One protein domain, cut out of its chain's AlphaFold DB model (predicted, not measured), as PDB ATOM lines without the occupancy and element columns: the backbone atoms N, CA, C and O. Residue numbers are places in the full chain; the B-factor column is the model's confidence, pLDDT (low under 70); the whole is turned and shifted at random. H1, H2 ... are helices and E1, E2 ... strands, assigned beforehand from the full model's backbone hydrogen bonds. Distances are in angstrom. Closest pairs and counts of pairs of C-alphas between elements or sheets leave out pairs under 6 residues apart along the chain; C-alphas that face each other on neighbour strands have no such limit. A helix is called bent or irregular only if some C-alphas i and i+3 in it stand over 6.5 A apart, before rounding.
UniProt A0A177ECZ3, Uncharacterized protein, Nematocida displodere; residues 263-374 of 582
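Overview. This is residues 263 to 374 of the 582 residues of an uncharacterized protein of Nematocida displodere (UniProt A0A177ECZ3). Four helices pack in a bundle, with H2 in the middle touching the other three; H3 and H4 run side by side, and a small hairpin of strands, E1 and E2, packs on residues 314 to 325 of H2, away from H3 and H4. The printed part has 112 residues, in the order H1, E1, E2, H2, H3, H4; the two-strand sheet is antiparallel and the class is mostly helix. It is compact, with a radius of gyration of the C-alphas of 13.8 A and spans of 47, 31 and 21 A.

Along the chain. H1, residues 263 to 280, begins at C-alpha 263 (196.050, 155.656, 186.067), measures 26.2 A and has a kink of 29 degrees near residue 271. E1 is residues 290 to 292 and E2 residues 301 to 303. H2, residues 313 to 332, measures 29.5 A. H3, residues 336 to 345, measures 15.9 A. H4, residues 352 to 373, measures 30.5 A and ends at C-alpha 373 (225.070, 192.334, 181.566). H1 is only just irregular, with C-alphas 267 and 270 6.7 A apart; H3 is irregular, with C-alphas 338 and 341 7.8 A apart.

Arrangement. With residues 276 to 280 alone, H1 touches H2, closest at the C-alphas of Ile 280 and Gly 324, 3.9 A. The hairpin E1 and E2 has N 291 and O 302 within hydrogen-bond range, 3.0 A. H2 and H4 touch, closest at the C-alphas of Leu 323 and Tyr 359, 6.1 A. H3 and H4 form a helical hairpin at a shallow tilt of 7 degrees, opposite ways; their closest C-alphas, Leu 342 and Met 358, are 6.9 A apart. H1 and H4 are apart. Every O i to N i+4 pair is within hydrogen-bond range in H2, against 11 of 14 in H1, 17 of 18 in H4 and 0 of 6 in H3, where 6 of 7 O i to N i+3 pairs are.

Size, cuts and confidence. The C-alphas farthest apart, Glu 263 and His 374, are 47.6 A apart. The printed part has no cut and no long link. Residues 286 to 287 have pLDDT under 70.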
ATOM      1  N   GLU A 263     196.483 155.065 184.804       91.00
ATOM      2  CA  GLU A 263     196.050 155.656 186.067       91.00
ATOM      3  C   GLU A 263     197.250 155.903 186.991       91.00
ATOM      4  O   GLU A 263     197.410 157.021 187.483       91.00
ATOM      5  N   VAL A 264     198.158 154.928 187.139       88.50
ATOM      6  CA  VAL A 264     199.401 155.075 187.921       88.50
ATOM      7  C   VAL A 264     200.286 156.187 187.353       88.50
ATOM      8  O   VAL A 264     200.722 157.076 188.090       88.50
ATOM      9  N   LEU A 265     200.526 156.184 186.039       87.50
ATOM     10  CA  LEU A 265     201.332 157.207 185.369       87.50
ATOM     11  C   LEU A 265     200.702 158.600 185.496       87.50
ATOM     12  O   LEU A 265     201.419 159.588 185.649       87.50
ATOM     13  N   SER A 266     199.373 158.696 185.451       88.75
ATOM     14  CA  SER A 266     198.639 159.948 185.647       88.75
ATOM     15  C   SER A 266     198.753 160.450 187.088       88.75
ATOM     16  O   SER A 266     199.111 161.611 187.303       88.75
ATOM     17  N   ALA A 267     198.544 159.568 188.069       87.88
ATOM     18  CA  ALA A 267     198.661 159.876 189.491       87.88
ATOM     19  C   ALA A 267     200.075 160.353 189.869       87.88
ATOM     20  O   ALA A 267     200.226 161.219 190.730       87.88
ATOM     21  N   TYR A 268     201.111 159.858 189.184       86.50
ATOM     22  CA  TYR A 268     202.502 160.247 189.422       86.50
ATOM     23  C   TYR A 268     202.872 161.652 188.905       86.50
ATOM     24  O   TYR A 268     203.804 162.278 189.419       86.50
ATOM     25  N   LYS A 269     202.149 162.196 187.916       87.56
ATOM     26  CA  LYS A 269     202.519 163.468 187.264       87.56
ATOM     27  C   LYS A 269     202.556 164.660 188.216       87.56
ATOM     28  O   LYS A 269     203.446 165.494 188.089       87.56
ATOM     29  N   LEU A 270     201.596 164.781 189.132       86.88
ATOM     30  CA  LEU A 270     201.533 165.910 190.070       86.88
ATOM     31  C   LEU A 270     202.635 165.844 191.147       86.88
ATOM     32  O   LEU A 270     203.350 166.838 191.300       86.88
ATOM     33  N   PRO A 271     202.852 164.703 191.837       85.00
ATOM     34  CA  PRO A 271     203.992 164.529 192.739       85.00
ATOM     35  C   PRO A 271     205.343 164.791 192.068       85.00
ATOM     36  O   PRO A 271     206.203 165.471 192.635       85.00
ATOM     37  N   LEU A 272     205.519 164.313 190.830       85.75
ATOM     38  CA  LEU A 272     206.724 164.578 190.051       85.75
ATOM     39  C   LEU A 272     206.905 166.078 189.796       85.75
ATOM     40  O   LEU A 272     207.997 166.597 190.019       85.75
ATOM     41  N   THR A 273     205.850 166.789 189.381       88.50
ATOM     42  CA  THR A 273     205.912 168.247 189.217       88.50
ATOM     43  C   THR A 273     206.337 168.940 190.502       88.50
ATOM     44  O   THR A 273     207.213 169.798 190.457       88.50
ATOM     45  N   ALA A 274     205.749 168.582 191.644       86.44
ATOM     46  CA  ALA A 274     206.073 169.212 192.920       86.44
ATOM     47  C   ALA A 274     207.559 169.036 193.278       86.44
ATOM     48  O   ALA A 274     208.215 169.998 193.686       86.44
ATOM     49  N   ARG A 275     208.115 167.839 193.050       84.88
ATOM     50  CA  ARG A 275     209.548 167.562 193.241       84.88
ATOM     51  C   ARG A 275     210.422 168.356 192.278       84.88
ATOM     52  O   ARG A 275     211.369 169.007 192.711       84.88
ATOM     53  N   VAL A 276     210.109 168.316 190.984       89.69
ATOM     54  CA  VAL A 276     210.856 169.047 189.948       89.69
ATOM     55  C   VAL A 276     210.838 170.545 190.246       89.69
ATOM     56  O   VAL A 276     211.881 171.187 190.228       89.69
ATOM     57  N   PHE A 277     209.679 171.093 190.600       90.38
ATOM     58  CA  PHE A 277     209.527 172.492 190.975       90.38
ATOM     59  C   PHE A 277     210.332 172.848 192.232       90.38
ATOM     60  O   PHE A 277     211.017 173.869 192.245       90.38
ATOM     61  N   SER A 278     210.301 172.000 193.267       90.12
ATOM     62  CA  SER A 278     211.108 172.187 194.478       90.12
ATOM     63  C   SER A 278     212.604 172.241 194.157       90.12
ATOM     64  O   SER A 278     213.279 173.182 194.570       90.12
ATOM     65  N   TRP A 279     213.098 171.304 193.345       91.75
ATOM     66  CA  TRP A 279     214.482 171.289 192.871       91.75
ATOM     67  C   TRP A 279     214.861 172.548 192.093       91.75
ATOM     68  O   TRP A 279     215.917 173.146 192.332       91.75
ATOM     69  N   ILE A 280     213.986 172.949 191.169       91.50
ATOM     70  CA  ILE A 280     214.164 174.149 190.359       91.50
ATOM     71  C   ILE A 280     214.276 175.379 191.258       91.50
ATOM     72  O   ILE A 280     215.136 176.208 191.013       91.50
ATOM     73  N   LYS A 281     213.484 175.479 192.329       89.50
ATOM     74  CA  LYS A 281     213.504 176.603 193.280       89.50
ATOM     75  C   LYS A 281     214.554 176.469 194.391       89.50
ATOM     76  O   LYS A 281     214.403 177.057 195.456       89.50
ATOM     77  N   GLY A 282     215.621 175.703 194.164       82.88
ATOM     78  CA  GLY A 282     216.746 175.603 195.098       82.88
ATOM     79  C   GLY A 282     216.575 174.580 196.224       82.88
ATOM     80  O   GLY A 282     217.494 174.408 197.020       82.88
ATOM     81  N   GLY A 283     215.450 173.863 196.281       83.00
ATOM     82  CA  GLY A 283     215.243 172.754 197.211       83.00
ATOM     83  C   GLY A 283     216.090 171.523 196.874       83.00
ATOM     84  O   GLY A 283     216.636 171.394 195.773       83.00
ATOM     85  N   GLY A 284     216.193 170.602 197.833       75.81
ATOM     86  CA  GLY A 284     216.847 169.309 197.630       75.81
ATOM     87  C   GLY A 284     216.056 168.393 196.689       75.81
ATOM     88  O   GLY A 284     214.846 168.538 196.523       75.81
ATOM     89  N   PHE A 285     216.743 167.420 196.091       74.06
ATOM     90  CA  PHE A 285     216.136 166.398 195.228       74.06
ATOM     91  C   PHE A 285     216.479 164.983 195.720       74.06
ATOM     92  O   PHE A 285     216.923 164.121 194.968       74.06
ATOM     93  N   SER A 286     216.316 164.758 197.028       63.28
ATOM     94  CA  SER A 286     216.667 163.501 197.697       63.28
ATOM     95  C   SER A 286     215.871 162.303 197.164       63.28
ATOM     96  O   SER A 286     214.660 162.403 196.941       63.28
ATOM     97  N   GLY A 287     216.536 161.151 197.016       62.25
ATOM     98  CA  GLY A 287     215.896 159.897 196.594       62.25
ATOM     99  C   GLY A 287     215.345 159.943 195.164       62.25
ATOM    100  O   GLY A 287     214.231 159.478 194.909       62.25
ATOM    101  N   SER A 288     216.074 160.576 194.240       72.75
ATOM    102  CA  SER A 288     215.669 160.715 192.840       72.75
ATOM    103  C   SER A 288     216.877 160.729 191.888       72.75
ATOM    104  O   SER A 288     217.998 160.440 192.297       72.75
ATOM    105  N   PHE A 289     216.646 161.043 190.610       82.81
ATOM    106  CA  PHE A 289     217.629 160.956 189.523       82.81
ATOM    107  C   PHE A 289     218.653 162.101 189.486       82.81
ATOM    108  O   PHE A 289     219.509 162.123 188.604       82.81
ATOM    109  N   ILE A 290     218.585 163.053 190.421       87.56
ATOM    110  CA  ILE A 290     219.622 164.073 190.629       87.56
ATOM    111  C   ILE A 290     220.256 163.809 191.984       87.56
ATOM    112  O   ILE A 290     219.563 163.809 193.002       87.56
ATOM    113  N   LYS A 291     221.570 163.591 191.988       86.69
ATOM    114  CA  LYS A 291     222.347 163.386 193.209       86.69
ATOM    115  C   LYS A 291     223.262 164.566 193.457       86.69
ATOM    116  O   LYS A 291     223.825 165.139 192.524       86.69
ATOM    117  N   GLU A 292     223.394 164.890 194.732       87.12
ATOM    118  CA  GLU A 292     224.385 165.832 195.213       87.12
ATOM    119  C   GLU A 292     225.701 165.091 195.471       87.12
ATOM    120  O   GLU A 292     225.719 164.034 196.106       87.12
ATOM    121  N   VAL A 293     226.791 165.632 194.947       85.25
ATOM    122  CA  VAL A 293     228.166 165.172 195.131       85.25
ATOM    123  C   VAL A 293     229.013 166.332 195.655       85.25
ATOM    124  O   VAL A 293     228.701 167.491 195.377       85.25
ATOM    125  N   PRO A 294     230.083 166.060 196.421       78.69
ATOM    126  CA  PRO A 294     231.004 167.106 196.850       78.69
ATOM    127  C   PRO A 294     231.582 167.837 195.633       78.69
ATOM    128  O   PRO A 294     232.119 167.199 194.732       78.69
ATOM    129  N   GLY A 295     231.476 169.164 195.598       73.75
ATOM    130  CA  GLY A 295     231.962 169.959 194.474       73.75
ATOM    131  C   GLY A 295     231.446 171.395 194.485       73.75
ATOM    132  O   GLY A 295     230.738 171.816 195.401       73.75
ATOM    133  N   ARG A 296     231.812 172.163 193.455       70.69
ATOM    134  CA  ARG A 296     231.274 173.511 193.202       70.69
ATOM    135  C   ARG A 296     229.895 173.428 192.558       70.69
ATOM    136  O   ARG A 296     229.565 172.405 191.984       70.69
ATOM    137  N   LEU A 297     229.127 174.521 192.570       71.00
ATOM    138  CA  LEU A 297     227.731 174.577 192.100       71.00
ATOM    139  C   LEU A 297     227.451 173.793 190.799       71.00
ATOM    140  O   LEU A 297     226.430 173.109 190.691       71.00
ATOM    141  N   TRP A 298     228.331 173.913 189.800       77.44
ATOM    142  CA  TRP A 298     228.131 173.271 188.503       77.44
ATOM    143  C   TRP A 298     228.380 171.759 188.527       77.44
ATOM    144  O   TRP A 298     227.671 171.031 187.838       77.44
ATOM    145  N   ASP A 299     229.297 171.276 189.358       78.25
ATOM    146  CA  ASP A 299     229.692 169.861 189.439       78.25
ATOM    147  C   ASP A 299     229.032 169.137 190.619       78.25
ATOM    148  O   ASP A 299     228.894 167.919 190.613       78.25
ATOM    149  N   GLN A 300     228.522 169.901 191.588       83.75
ATOM    150  CA  GLN A 300     227.854 169.443 192.805       83.75
ATOM    151  C   GLN A 300     226.600 168.617 192.516       83.75
ATOM    152  O   GLN A 300     226.182 167.827 193.354       83.75
ATOM    153  N   TYR A 301     225.976 168.778 191.349       88.38
ATOM    154  CA  TYR A 301     224.741 168.073 191.015       88.38
ATOM    155  C   TYR A 301     224.884 167.288 189.721       88.38
ATOM    156  O   TYR A 301     225.121 167.860 188.652       88.38
ATOM    157  N   VAL A 302     224.675 165.978 189.807       88.62
ATOM    158  CA  VAL A 302     224.835 165.046 188.686       88.62
ATOM    159  C   VAL A 302     223.544 164.294 188.401       88.62
ATOM    160  O   VAL A 302     222.770 163.978 189.307       88.62
ATOM    161  N   LEU A 303     223.314 164.018 187.116       89.31
ATOM    162  CA  LEU A 303     222.205 163.188 186.666       89.31
ATOM    163  C   LEU A 303     222.603 161.714 186.754       89.31
ATOM    164  O   LEU A 303     223.619 161.317 186.188       89.31
ATOM    165  N   VAL A 304     221.774 160.902 187.398       87.44
ATOM    166  CA  VAL A 304     221.881 159.443 187.356       87.44
ATOM    167  C   VAL A 304     220.927 158.941 186.284       87.44
ATOM    168  O   VAL A 304     219.726 158.841 186.518       87.44
ATOM    169  N   GLU A 305     221.452 158.675 185.085       84.56
ATOM    170  CA  GLU A 305     220.628 158.353 183.909       84.56
ATOM    171  C   GLU A 305     219.746 157.109 184.122       84.56
ATOM    172  O   GLU A 305     218.608 157.090 183.659       84.56
ATOM    173  N   GLU A 306     220.218 156.122 184.889       78.69
ATOM    174  CA  GLU A 306     219.476 154.891 185.217       78.69
ATOM    175  C   GLU A 306     218.224 155.130 186.076       78.69
ATOM    176  O   GLU A 306     217.277 154.345 186.034       78.69
ATOM    177  N   ASP A 307     218.206 156.219 186.848       77.56
ATOM    178  CA  ASP A 307     217.094 156.576 187.728       77.56
ATOM    179  C   ASP A 307     216.056 157.468 187.022       77.56
ATOM    180  O   ASP A 307     214.999 157.766 187.590       77.56
ATOM    181  N   VAL A 308     216.344 157.922 185.794       82.38
ATOM    182  CA  VAL A 308     215.437 158.776 185.021       82.38
ATOM    183  C   VAL A 308     214.262 157.936 184.505       82.38
ATOM    184  O   VAL A 308     214.481 156.944 183.808       82.38
ATOM    185  N   PRO A 309     213.003 158.335 184.778       79.31
ATOM    186  CA  PRO A 309     211.844 157.640 184.232       79.31
ATOM    187  C   PRO A 309     211.873 157.615 182.699       79.31
ATOM    188  O   PRO A 309     212.065 158.655 182.060       79.31
ATOM    189  N   THR A 310     211.610 156.459 182.097       79.38
ATOM    190  CA  THR A 310     211.570 156.281 180.633       79.38
ATOM    191  C   THR A 310     210.561 157.214 179.970       79.38
ATOM    192  O   THR A 310     210.829 157.759 178.904       79.38
ATOM    193  N   THR A 311     209.438 157.472 180.645       78.88
ATOM    194  CA  THR A 311     208.386 158.406 180.214       78.88
ATOM    195  C   THR A 311     208.837 159.871 180.165       78.88
ATOM    196  O   THR A 311     208.242 160.666 179.440       78.88
ATOM    197  N   MET A 312     209.878 160.241 180.917       85.38
ATOM    198  CA  MET A 312     210.520 161.557 180.849       85.38
ATOM    199  C   MET A 312     211.635 161.570 179.800       85.38
ATOM    200  O   MET A 312     211.760 162.528 179.040       85.38
ATOM    201  N   GLY A 313     212.445 160.512 179.769       86.19
ATOM    202  CA  GLY A 313     213.633 160.418 178.933       86.19
ATOM    203  C   GLY A 313     214.821 161.215 179.481       86.19
ATOM    204  O   GLY A 313     214.686 162.246 180.143       86.19
ATOM    205  N   VAL A 314     216.028 160.738 179.166       87.94
ATOM    206  CA  VAL A 314     217.294 161.314 179.659       87.94
ATOM    207  C   VAL A 314     217.454 162.785 179.265       87.94
ATOM    208  O   VAL A 314     217.974 163.577 180.048       87.94
ATOM    209  N   VAL A 315     216.976 163.175 178.079       91.31
ATOM    210  CA  VAL A 315     217.053 164.562 177.592       91.31
ATOM    211  C   VAL A 315     216.327 165.512 178.542       91.31
ATOM    212  O   VAL A 315     216.931 166.466 179.026       91.31
ATOM    213  N   SER A 316     215.074 165.223 178.885       91.50
ATOM    214  CA  SER A 316     214.316 166.070 179.807       91.50
ATOM    215  C   SER A 316     214.817 165.972 181.244       91.50
ATOM    216  O   SER A 316     214.785 166.969 181.962       91.50
ATOM    217  N   GLY A 317     215.382 164.830 181.652       91.12
ATOM    218  CA  GLY A 317     216.129 164.731 182.910       91.12
ATOM    219  C   GLY A 317     217.296 165.729 182.976       91.12
ATOM    220  O   GLY A 317     217.458 166.430 183.978       91.12
ATOM    221  N   LYS A 318     218.066 165.871 181.886       92.50
ATOM    222  CA  LYS A 318     219.141 166.878 181.766       92.50
ATOM    223  C   LYS A 318     218.593 168.303 181.812       92.50
ATOM    224  O   LYS A 318     219.174 169.154 182.478       92.50
ATOM    225  N   GLU A 319     217.463 168.569 181.166       95.00
ATOM    226  CA  GLU A 319     216.816 169.888 181.213       95.00
ATOM    227  C   GLU A 319     216.377 170.264 182.633       95.00
ATOM    228  O   GLU A 319     216.636 171.384 183.072       95.00
ATOM    229  N   VAL A 320     215.791 169.326 183.388       93.44
ATOM    230  CA  VAL A 320     215.446 169.528 184.806       93.44
ATOM    231  C   VAL A 320     216.694 169.823 185.641       93.44
ATOM    232  O   VAL A 320     216.688 170.762 186.444       93.44
ATOM    233  N   LEU A 321     217.780 169.068 185.440       93.19
ATOM    234  CA  LEU A 321     219.062 169.332 186.100       93.19
ATOM    235  C   LEU A 321     219.536 170.764 185.817       93.19
ATOM    236  O   LEU A 321     219.843 171.511 186.748       93.19
ATOM    237  N   TYR A 322     219.556 171.163 184.543       92.31
ATOM    238  CA  TYR A 322     220.018 172.487 184.143       92.31
ATOM    239  C   TYR A 322     219.120 173.608 184.648       92.31
ATOM    240  O   TYR A 322     219.649 174.638 185.048       92.31
ATOM    241  N   LEU A 323     217.801 173.426 184.704       93.75
ATOM    242  CA  LEU A 323     216.890 174.413 185.287       93.75
ATOM    243  C   LEU A 323     217.235 174.702 186.755       93.75
ATOM    244  O   LEU A 323     217.380 175.865 187.130       93.75
ATOM    245  N   GLY A 324     217.439 173.664 187.572       92.44
ATOM    246  CA  GLY A 324     217.808 173.842 188.981       92.44
ATOM    247  C   GLY A 324     219.211 174.415 189.189       92.44
ATOM    248  O   GLY A 324     219.399 175.232 190.095       92.44
ATOM    249  N   LYS A 325     220.186 174.054 188.342       90.31
ATOM    250  CA  LYS A 325     221.516 174.693 188.339       90.31
ATOM    251  C   LYS A 325     221.426 176.169 187.957       90.31
ATOM    252  O   LYS A 325     222.007 177.011 188.632       90.31
ATOM    253  N   SER A 326     220.650 176.483 186.921       90.50
ATOM    254  CA  SER A 326     220.451 177.847 186.418       90.50
ATOM    255  C   SER A 326     219.774 178.747 187.447       90.50
ATOM    256  O   SER A 326     220.160 179.901 187.586       90.50
ATOM    257  N   TYR A 327     218.791 178.230 188.189       91.50
ATOM    258  CA  TYR A 327     218.138 178.997 189.249       91.50
ATOM    259  C   TYR A 327     219.114 179.368 190.365       91.50
ATOM    260  O   TYR A 327     219.209 180.534 190.728       91.50
ATOM    261  N   ARG A 328     219.889 178.399 190.869       89.44
ATOM    262  CA  ARG A 328     220.905 178.661 191.903       89.44
ATOM    263  C   ARG A 328     221.988 179.613 191.402       89.44
ATOM    264  O   ARG A 328     222.427 180.484 192.140       89.44
ATOM    265  N   LEU A 329     222.384 179.458 190.141       87.25
ATOM    266  CA  LEU A 329     223.324 180.348 189.478       87.25
ATOM    267  C   LEU A 329     222.808 181.790 189.453       87.25
ATOM    268  O   LEU A 329     223.522 182.698 189.852       87.25
ATOM    269  N   LEU A 330     221.562 181.997 189.026       88.31
ATOM    270  CA  LEU A 330     220.950 183.324 188.979       88.31
ATOM    271  C   LEU A 330     220.683 183.900 190.370       88.31
ATOM    272  O   LEU A 330     220.785 185.109 190.530       88.31
ATOM    273  N   ALA A 331     220.427 183.058 191.374       88.06
ATOM    274  CA  ALA A 331     220.320 183.491 192.765       88.06
ATOM    275  C   ALA A 331     221.652 184.039 193.308       88.06
ATOM    276  O   ALA A 331     221.657 185.028 194.030       88.06
ATOM    277  N   LEU A 332     222.796 183.460 192.913       86.06
ATOM    278  CA  LEU A 332     224.118 184.024 193.235       86.06
ATOM    279  C   LEU A 332     224.373 185.382 192.563       86.06
ATOM    280  O   LEU A 332     225.262 186.110 192.999       86.06
ATOM    281  N   LEU A 333     223.628 185.705 191.502       85.62
ATOM    282  CA  LEU A 333     223.692 186.989 190.800       85.62
ATOM    283  C   LEU A 333     222.589 187.967 191.213       85.62
ATOM    284  O   LEU A 333     222.492 189.033 190.609       85.62
ATOM    285  N   GLU A 334     221.753 187.601 192.191       87.56
ATOM    286  CA  GLU A 334     220.587 188.387 192.622       87.56
ATOM    287  C   GLU A 334     219.577 188.654 191.478       87.56
ATOM    288  O   GLU A 334     218.864 189.660 191.460       87.56
ATOM    289  N   SER A 335     219.515 187.741 190.500       87.69
ATOM    290  CA  SER A 335     218.676 187.826 189.292       87.69
ATOM    291  C   SER A 335     217.646 186.690 189.196       87.69
ATOM    292  O   SER A 335     217.068 186.446 188.136       87.69
ATOM    293  N   GLU A 336     217.366 185.965 190.279       87.25
ATOM    294  CA  GLU A 336     216.412 184.848 190.289       87.25
ATOM    295  C   GLU A 336     214.954 185.276 190.044       87.25
ATOM    296  O   GLU A 336     214.119 184.453 189.651       87.25
ATOM    297  N   SER A 337     214.638 186.561 190.235       87.69
ATOM    298  CA  SER A 337     213.312 187.140 189.970       87.69
ATOM    299  C   SER A 337     212.914 187.080 188.485       87.69
ATOM    300  O   SER A 337     211.729 186.917 188.166       87.69
ATOM    301  N   GLU A 338     213.895 187.078 187.574       88.19
ATOM    302  CA  GLU A 338     213.704 186.871 186.128       88.19
ATOM    303  C   GLU A 338     213.112 185.483 185.808       88.19
ATOM    304  O   GLU A 338     212.553 185.260 184.734       88.19
ATOM    305  N   LEU A 339     213.180 184.542 186.758       89.75
ATOM    306  CA  LEU A 339     212.644 183.186 186.639       89.75
ATOM    307  C   LEU A 339     211.242 183.014 187.251       89.75
ATOM    308  O   LEU A 339     210.802 181.889 187.514       89.75
ATOM    309  N   SER A 340     210.505 184.105 187.473       89.06
ATOM    310  CA  SER A 340     209.127 184.078 188.000       89.06
ATOM    311  C   SER A 340     208.157 183.239 187.151       89.06
ATOM    312  O   SER A 340     207.245 182.609 187.684       89.06
ATOM    313  N   TYR A 341     208.384 183.117 185.837       89.12
ATOM    314  CA  TYR A 341     207.558 182.270 184.965       89.12
ATOM    315  C   TYR A 341     207.599 180.776 185.332       89.12
ATOM    316  O   TYR A 341     206.694 180.034 184.945       89.12
ATOM    317  N   LEU A 342     208.611 180.320 186.082       88.88
ATOM    318  CA  LEU A 342     208.694 178.937 186.562       88.88
ATOM    319  C   LEU A 342     207.555 178.602 187.538       88.88
ATOM    320  O   LEU A 342     207.152 177.443 187.632       88.88
ATOM    321  N   ASP A 343     206.965 179.602 188.200       88.56
ATOM    322  CA  ASP A 343     205.839 179.410 189.125       88.56
ATOM    323  C   ASP A 343     204.574 178.903 188.419       88.56
ATOM    324  O   ASP A 343     203.736 178.246 189.042       88.56
ATOM    325  N   ALA A 344     204.472 179.092 187.097       86.44
ATOM    326  CA  ALA A 344     203.396 178.527 186.288       86.44
ATOM    327  C   ALA A 344     203.363 176.984 186.319       86.44
ATOM    328  O   ALA A 344     202.332 176.393 185.992       86.44
ATOM    329  N   MET A 345     204.463 176.328 186.713       86.06
ATOM    330  CA  MET A 345     204.551 174.872 186.836       86.06
ATOM    331  C   MET A 345     203.882 174.334 188.110       86.06
ATOM    332  O   MET A 345     203.356 173.227 188.069       86.06
ATOM    333  N   LYS A 346     203.862 175.094 189.217       83.31
ATOM    334  CA  LYS A 346     203.644 174.601 190.597       83.31
ATOM    335  C   LYS A 346     202.440 173.662 190.788       83.31
ATOM    336  O   LYS A 346     202.510 172.757 191.610       83.31
ATOM    337  N   ASN A 347     201.369 173.849 190.015       83.50
ATOM    338  CA  ASN A 347     200.124 173.079 190.126       83.50
ATOM    339  C   ASN A 347     199.711 172.372 188.820       83.50
ATOM    340  O   ASN A 347     198.554 171.989 188.667       83.50
ATOM    341  N   ARG A 348     200.615 172.245 187.842       86.56
ATOM    342  CA  ARG A 348     200.314 171.600 186.556       86.56
ATOM    343  C   ARG A 348     200.834 170.160 186.540       86.56
ATOM    344  O   ARG A 348     201.932 169.914 187.039       86.56
ATOM    345  N   PRO A 349     200.107 169.197 185.948       87.88
ATOM    346  CA  PRO A 349     200.653 167.864 185.716       87.88
ATOM    347  C   PRO A 349     201.964 167.940 184.929       87.88
ATOM    348  O   PRO A 349     202.088 168.756 184.011       87.88
ATOM    349  N   PHE A 350     202.932 167.093 185.285       88.75
ATOM    350  CA  PHE A 350     204.237 167.084 184.638       88.75
ATOM    351  C   PHE A 350     204.100 166.866 183.128       88.75
ATOM    352  O   PHE A 350     203.365 165.988 182.669       88.75
ATOM    353  N   SER A 351     204.831 167.672 182.359       89.94
ATOM    354  CA  SER A 351     204.873 167.600 180.904       89.94
ATOM    355  C   SER A 351     206.278 167.915 180.414       89.94
ATOM    356  O   SER A 351     206.819 168.984 180.700       89.94
ATOM    357  N   VAL A 352     206.830 166.995 179.623       91.12
ATOM    358  CA  VAL A 352     208.127 167.150 178.952       91.12
ATOM    359  C   VAL A 352     208.169 168.437 178.122       91.12
ATOM    360  O   VAL A 352     209.128 169.195 178.211       91.12
ATOM    361  N   GLY A 353     207.093 168.749 177.390       90.81
ATOM    362  CA  GLY A 353     207.021 169.972 176.585       90.81
ATOM    363  C   GLY A 353     207.099 171.254 177.422       90.81
ATOM    364  O   GLY A 353     207.747 172.213 177.016       90.81
ATOM    365  N   VAL A 354     206.500 171.257 178.619       90.12
ATOM    366  CA  VAL A 354     206.549 172.411 179.535       90.12
ATOM    367  C   VAL A 354     207.952 172.589 180.115       90.12
ATOM    368  O   VAL A 354     208.444 173.714 180.178       90.12
ATOM    369  N   VAL A 355     208.614 171.493 180.507       92.25
ATOM    370  CA  VAL A 355     210.012 171.524 180.975       92.25
ATOM    371  C   VAL A 355     210.924 172.086 179.888       92.25
ATOM    372  O   VAL A 355     211.698 173.002 180.163       92.25
ATOM    373  N   HIS A 356     210.783 171.597 178.657       94.00
ATOM    374  CA  HIS A 356     211.577 172.054 177.523       94.00
ATOM    375  C   HIS A 356     211.375 173.551 177.239       94.00
ATOM    376  O   HIS A 356     212.342 174.302 177.101       94.00
ATOM    377  N   GLU A 357     210.124 174.026 177.216       93.00
ATOM    378  CA  GLU A 357     209.812 175.448 177.030       93.00
ATOM    379  C   GLU A 357     210.458 176.314 178.126       93.00
ATOM    380  O   GLU A 357     211.073 177.346 177.842       93.00
ATOM    381  N   MET A 358     210.355 175.883 179.385       93.50
ATOM    382  CA  MET A 358     210.970 176.581 180.513       93.50
ATOM    383  C   MET A 358     212.494 176.568 180.430       93.50
ATOM    384  O   MET A 358     213.124 177.583 180.731       93.50
ATOM    385  N   TYR A 359     213.096 175.465 179.993       94.88
ATOM    386  CA  TYR A 359     214.535 175.357 179.775       94.88
ATOM    387  C   TYR A 359     215.017 176.350 178.714       94.88
ATOM    388  O   TYR A 359     215.957 177.106 178.969       94.88
ATOM    389  N   LEU A 360     214.335 176.440 177.567       93.50
ATOM    390  CA  LEU A 360     214.676 177.399 176.513       93.50
ATOM    391  C   LEU A 360     214.568 178.853 176.989       93.50
ATOM    392  O   LEU A 360     215.471 179.652 176.726       93.50
ATOM    393  N   LYS A 361     213.507 179.195 177.732       93.75
ATOM    394  CA  LYS A 361     213.360 180.533 178.329       93.75
ATOM    395  C   LYS A 361     214.483 180.834 179.322       93.75
ATOM    396  O   LYS A 361     215.094 181.896 179.238       93.75
ATOM    397  N   THR A 362     214.818 179.874 180.184       93.31
ATOM    398  CA  THR A 362     215.876 180.017 181.202       93.31
ATOM    399  C   THR A 362     217.238 180.205 180.557       93.31
ATOM    400  O   THR A 362     218.004 181.072 180.966       93.31
ATOM    401  N   LYS A 363     217.519 179.460 179.484       90.62
ATOM    402  CA  LYS A 363     218.719 179.644 178.666       90.62
ATOM    403  C   LYS A 363     218.796 181.060 178.082       90.62
ATOM    404  O   LYS A 363     219.879 181.634 178.036       90.62
ATOM    405  N   GLY A 364     217.666 181.632 177.661       88.81
ATOM    406  CA  GLY A 364     217.583 183.022 177.203       88.81
ATOM    407  C   GLY A 364     217.880 184.043 178.307       88.81
ATOM    408  O   GLY A 364     218.638 184.981 178.070       88.81
ATOM    409  N   VAL A 365     217.338 183.840 179.512       91.31
ATOM    410  CA  VAL A 365     217.611 184.692 180.688       91.31
ATOM    411  C   VAL A 365     219.082 184.623 181.078       91.31
ATOM    412  O   VAL A 365     219.732 185.659 181.180       91.31
ATOM    413  N   LEU A 366     219.633 183.411 181.208       87.75
ATOM    414  CA  LEU A 366     221.060 183.225 181.454       87.75
ATOM    415  C   LEU A 366     221.883 183.930 180.389       87.75
ATOM    416  O   LEU A 366     222.830 184.624 180.723       87.75
ATOM    417  N   ARG A 367     221.513 183.815 179.108       85.69
ATOM    418  CA  ARG A 367     222.272 184.474 178.048       85.69
ATOM    419  C   ARG A 367     222.346 185.993 178.258       85.69
ATOM    420  O   ARG A 367     223.421 186.568 178.110       85.69
ATOM    421  N   ARG A 368     221.230 186.618 178.628       87.69
ATOM    422  CA  ARG A 368     221.147 188.058 178.900       87.69
ATOM    423  C   ARG A 368     221.966 188.455 180.130       87.69
ATOM    424  O   ARG A 368     222.819 189.330 180.044       87.69
ATOM    425  N   GLU A 369     221.757 187.782 181.258       87.00
ATOM    426  CA  GLU A 369     222.445 188.120 182.509       87.00
ATOM    427  C   GLU A 369     223.955 187.849 182.413       87.00
ATOM    428  O   GLU A 369     224.771 188.728 182.675       87.00
ATOM    429  N   TYR A 370     224.351 186.655 181.970       82.00
ATOM    430  CA  TYR A 370     225.755 186.241 181.936       82.00
ATOM    431  C   TYR A 370     226.551 186.934 180.818       82.00
ATOM    432  O   TYR A 370     227.653 187.422 181.063       82.00
ATOM    433  N   PHE A 371     226.030 186.991 179.587       78.31
ATOM    434  CA  PHE A 371     226.810 187.524 178.463       78.31
ATOM    435  C   PHE A 371     226.581 189.011 178.217       78.31
ATOM    436  O   PHE A 371     227.539 189.703 177.907       78.31
ATOM    437  N   GLU A 372     225.353 189.519 178.334       80.50
ATOM    438  CA  GLU A 372     225.072 190.918 177.977       80.50
ATOM    439  C   GLU A 372     225.344 191.863 179.154       80.50
ATOM    440  O   GLU A 372     226.000 192.889 178.981       80.50
ATOM    441  N   LYS A 373     224.888 191.506 180.362       85.56
ATOM    442  CA  LYS A 373     225.070 192.334 181.566       85.56
ATOM    443  C   LYS A 373     226.448 192.153 182.201       85.56
ATOM    444  O   LYS A 373     227.084 193.142 182.549       85.56
ATOM    445  N   HIS A 374     226.917 190.911 182.335       82.81
ATOM    446  CA  HIS A 374     228.208 190.607 182.965       82.81
ATOM    447  C   HIS A 374     229.380 190.418 181.992       82.81
ATOM    448  O   HIS A 374     230.503 190.200 182.449       82.81
TER     449      HIS A 374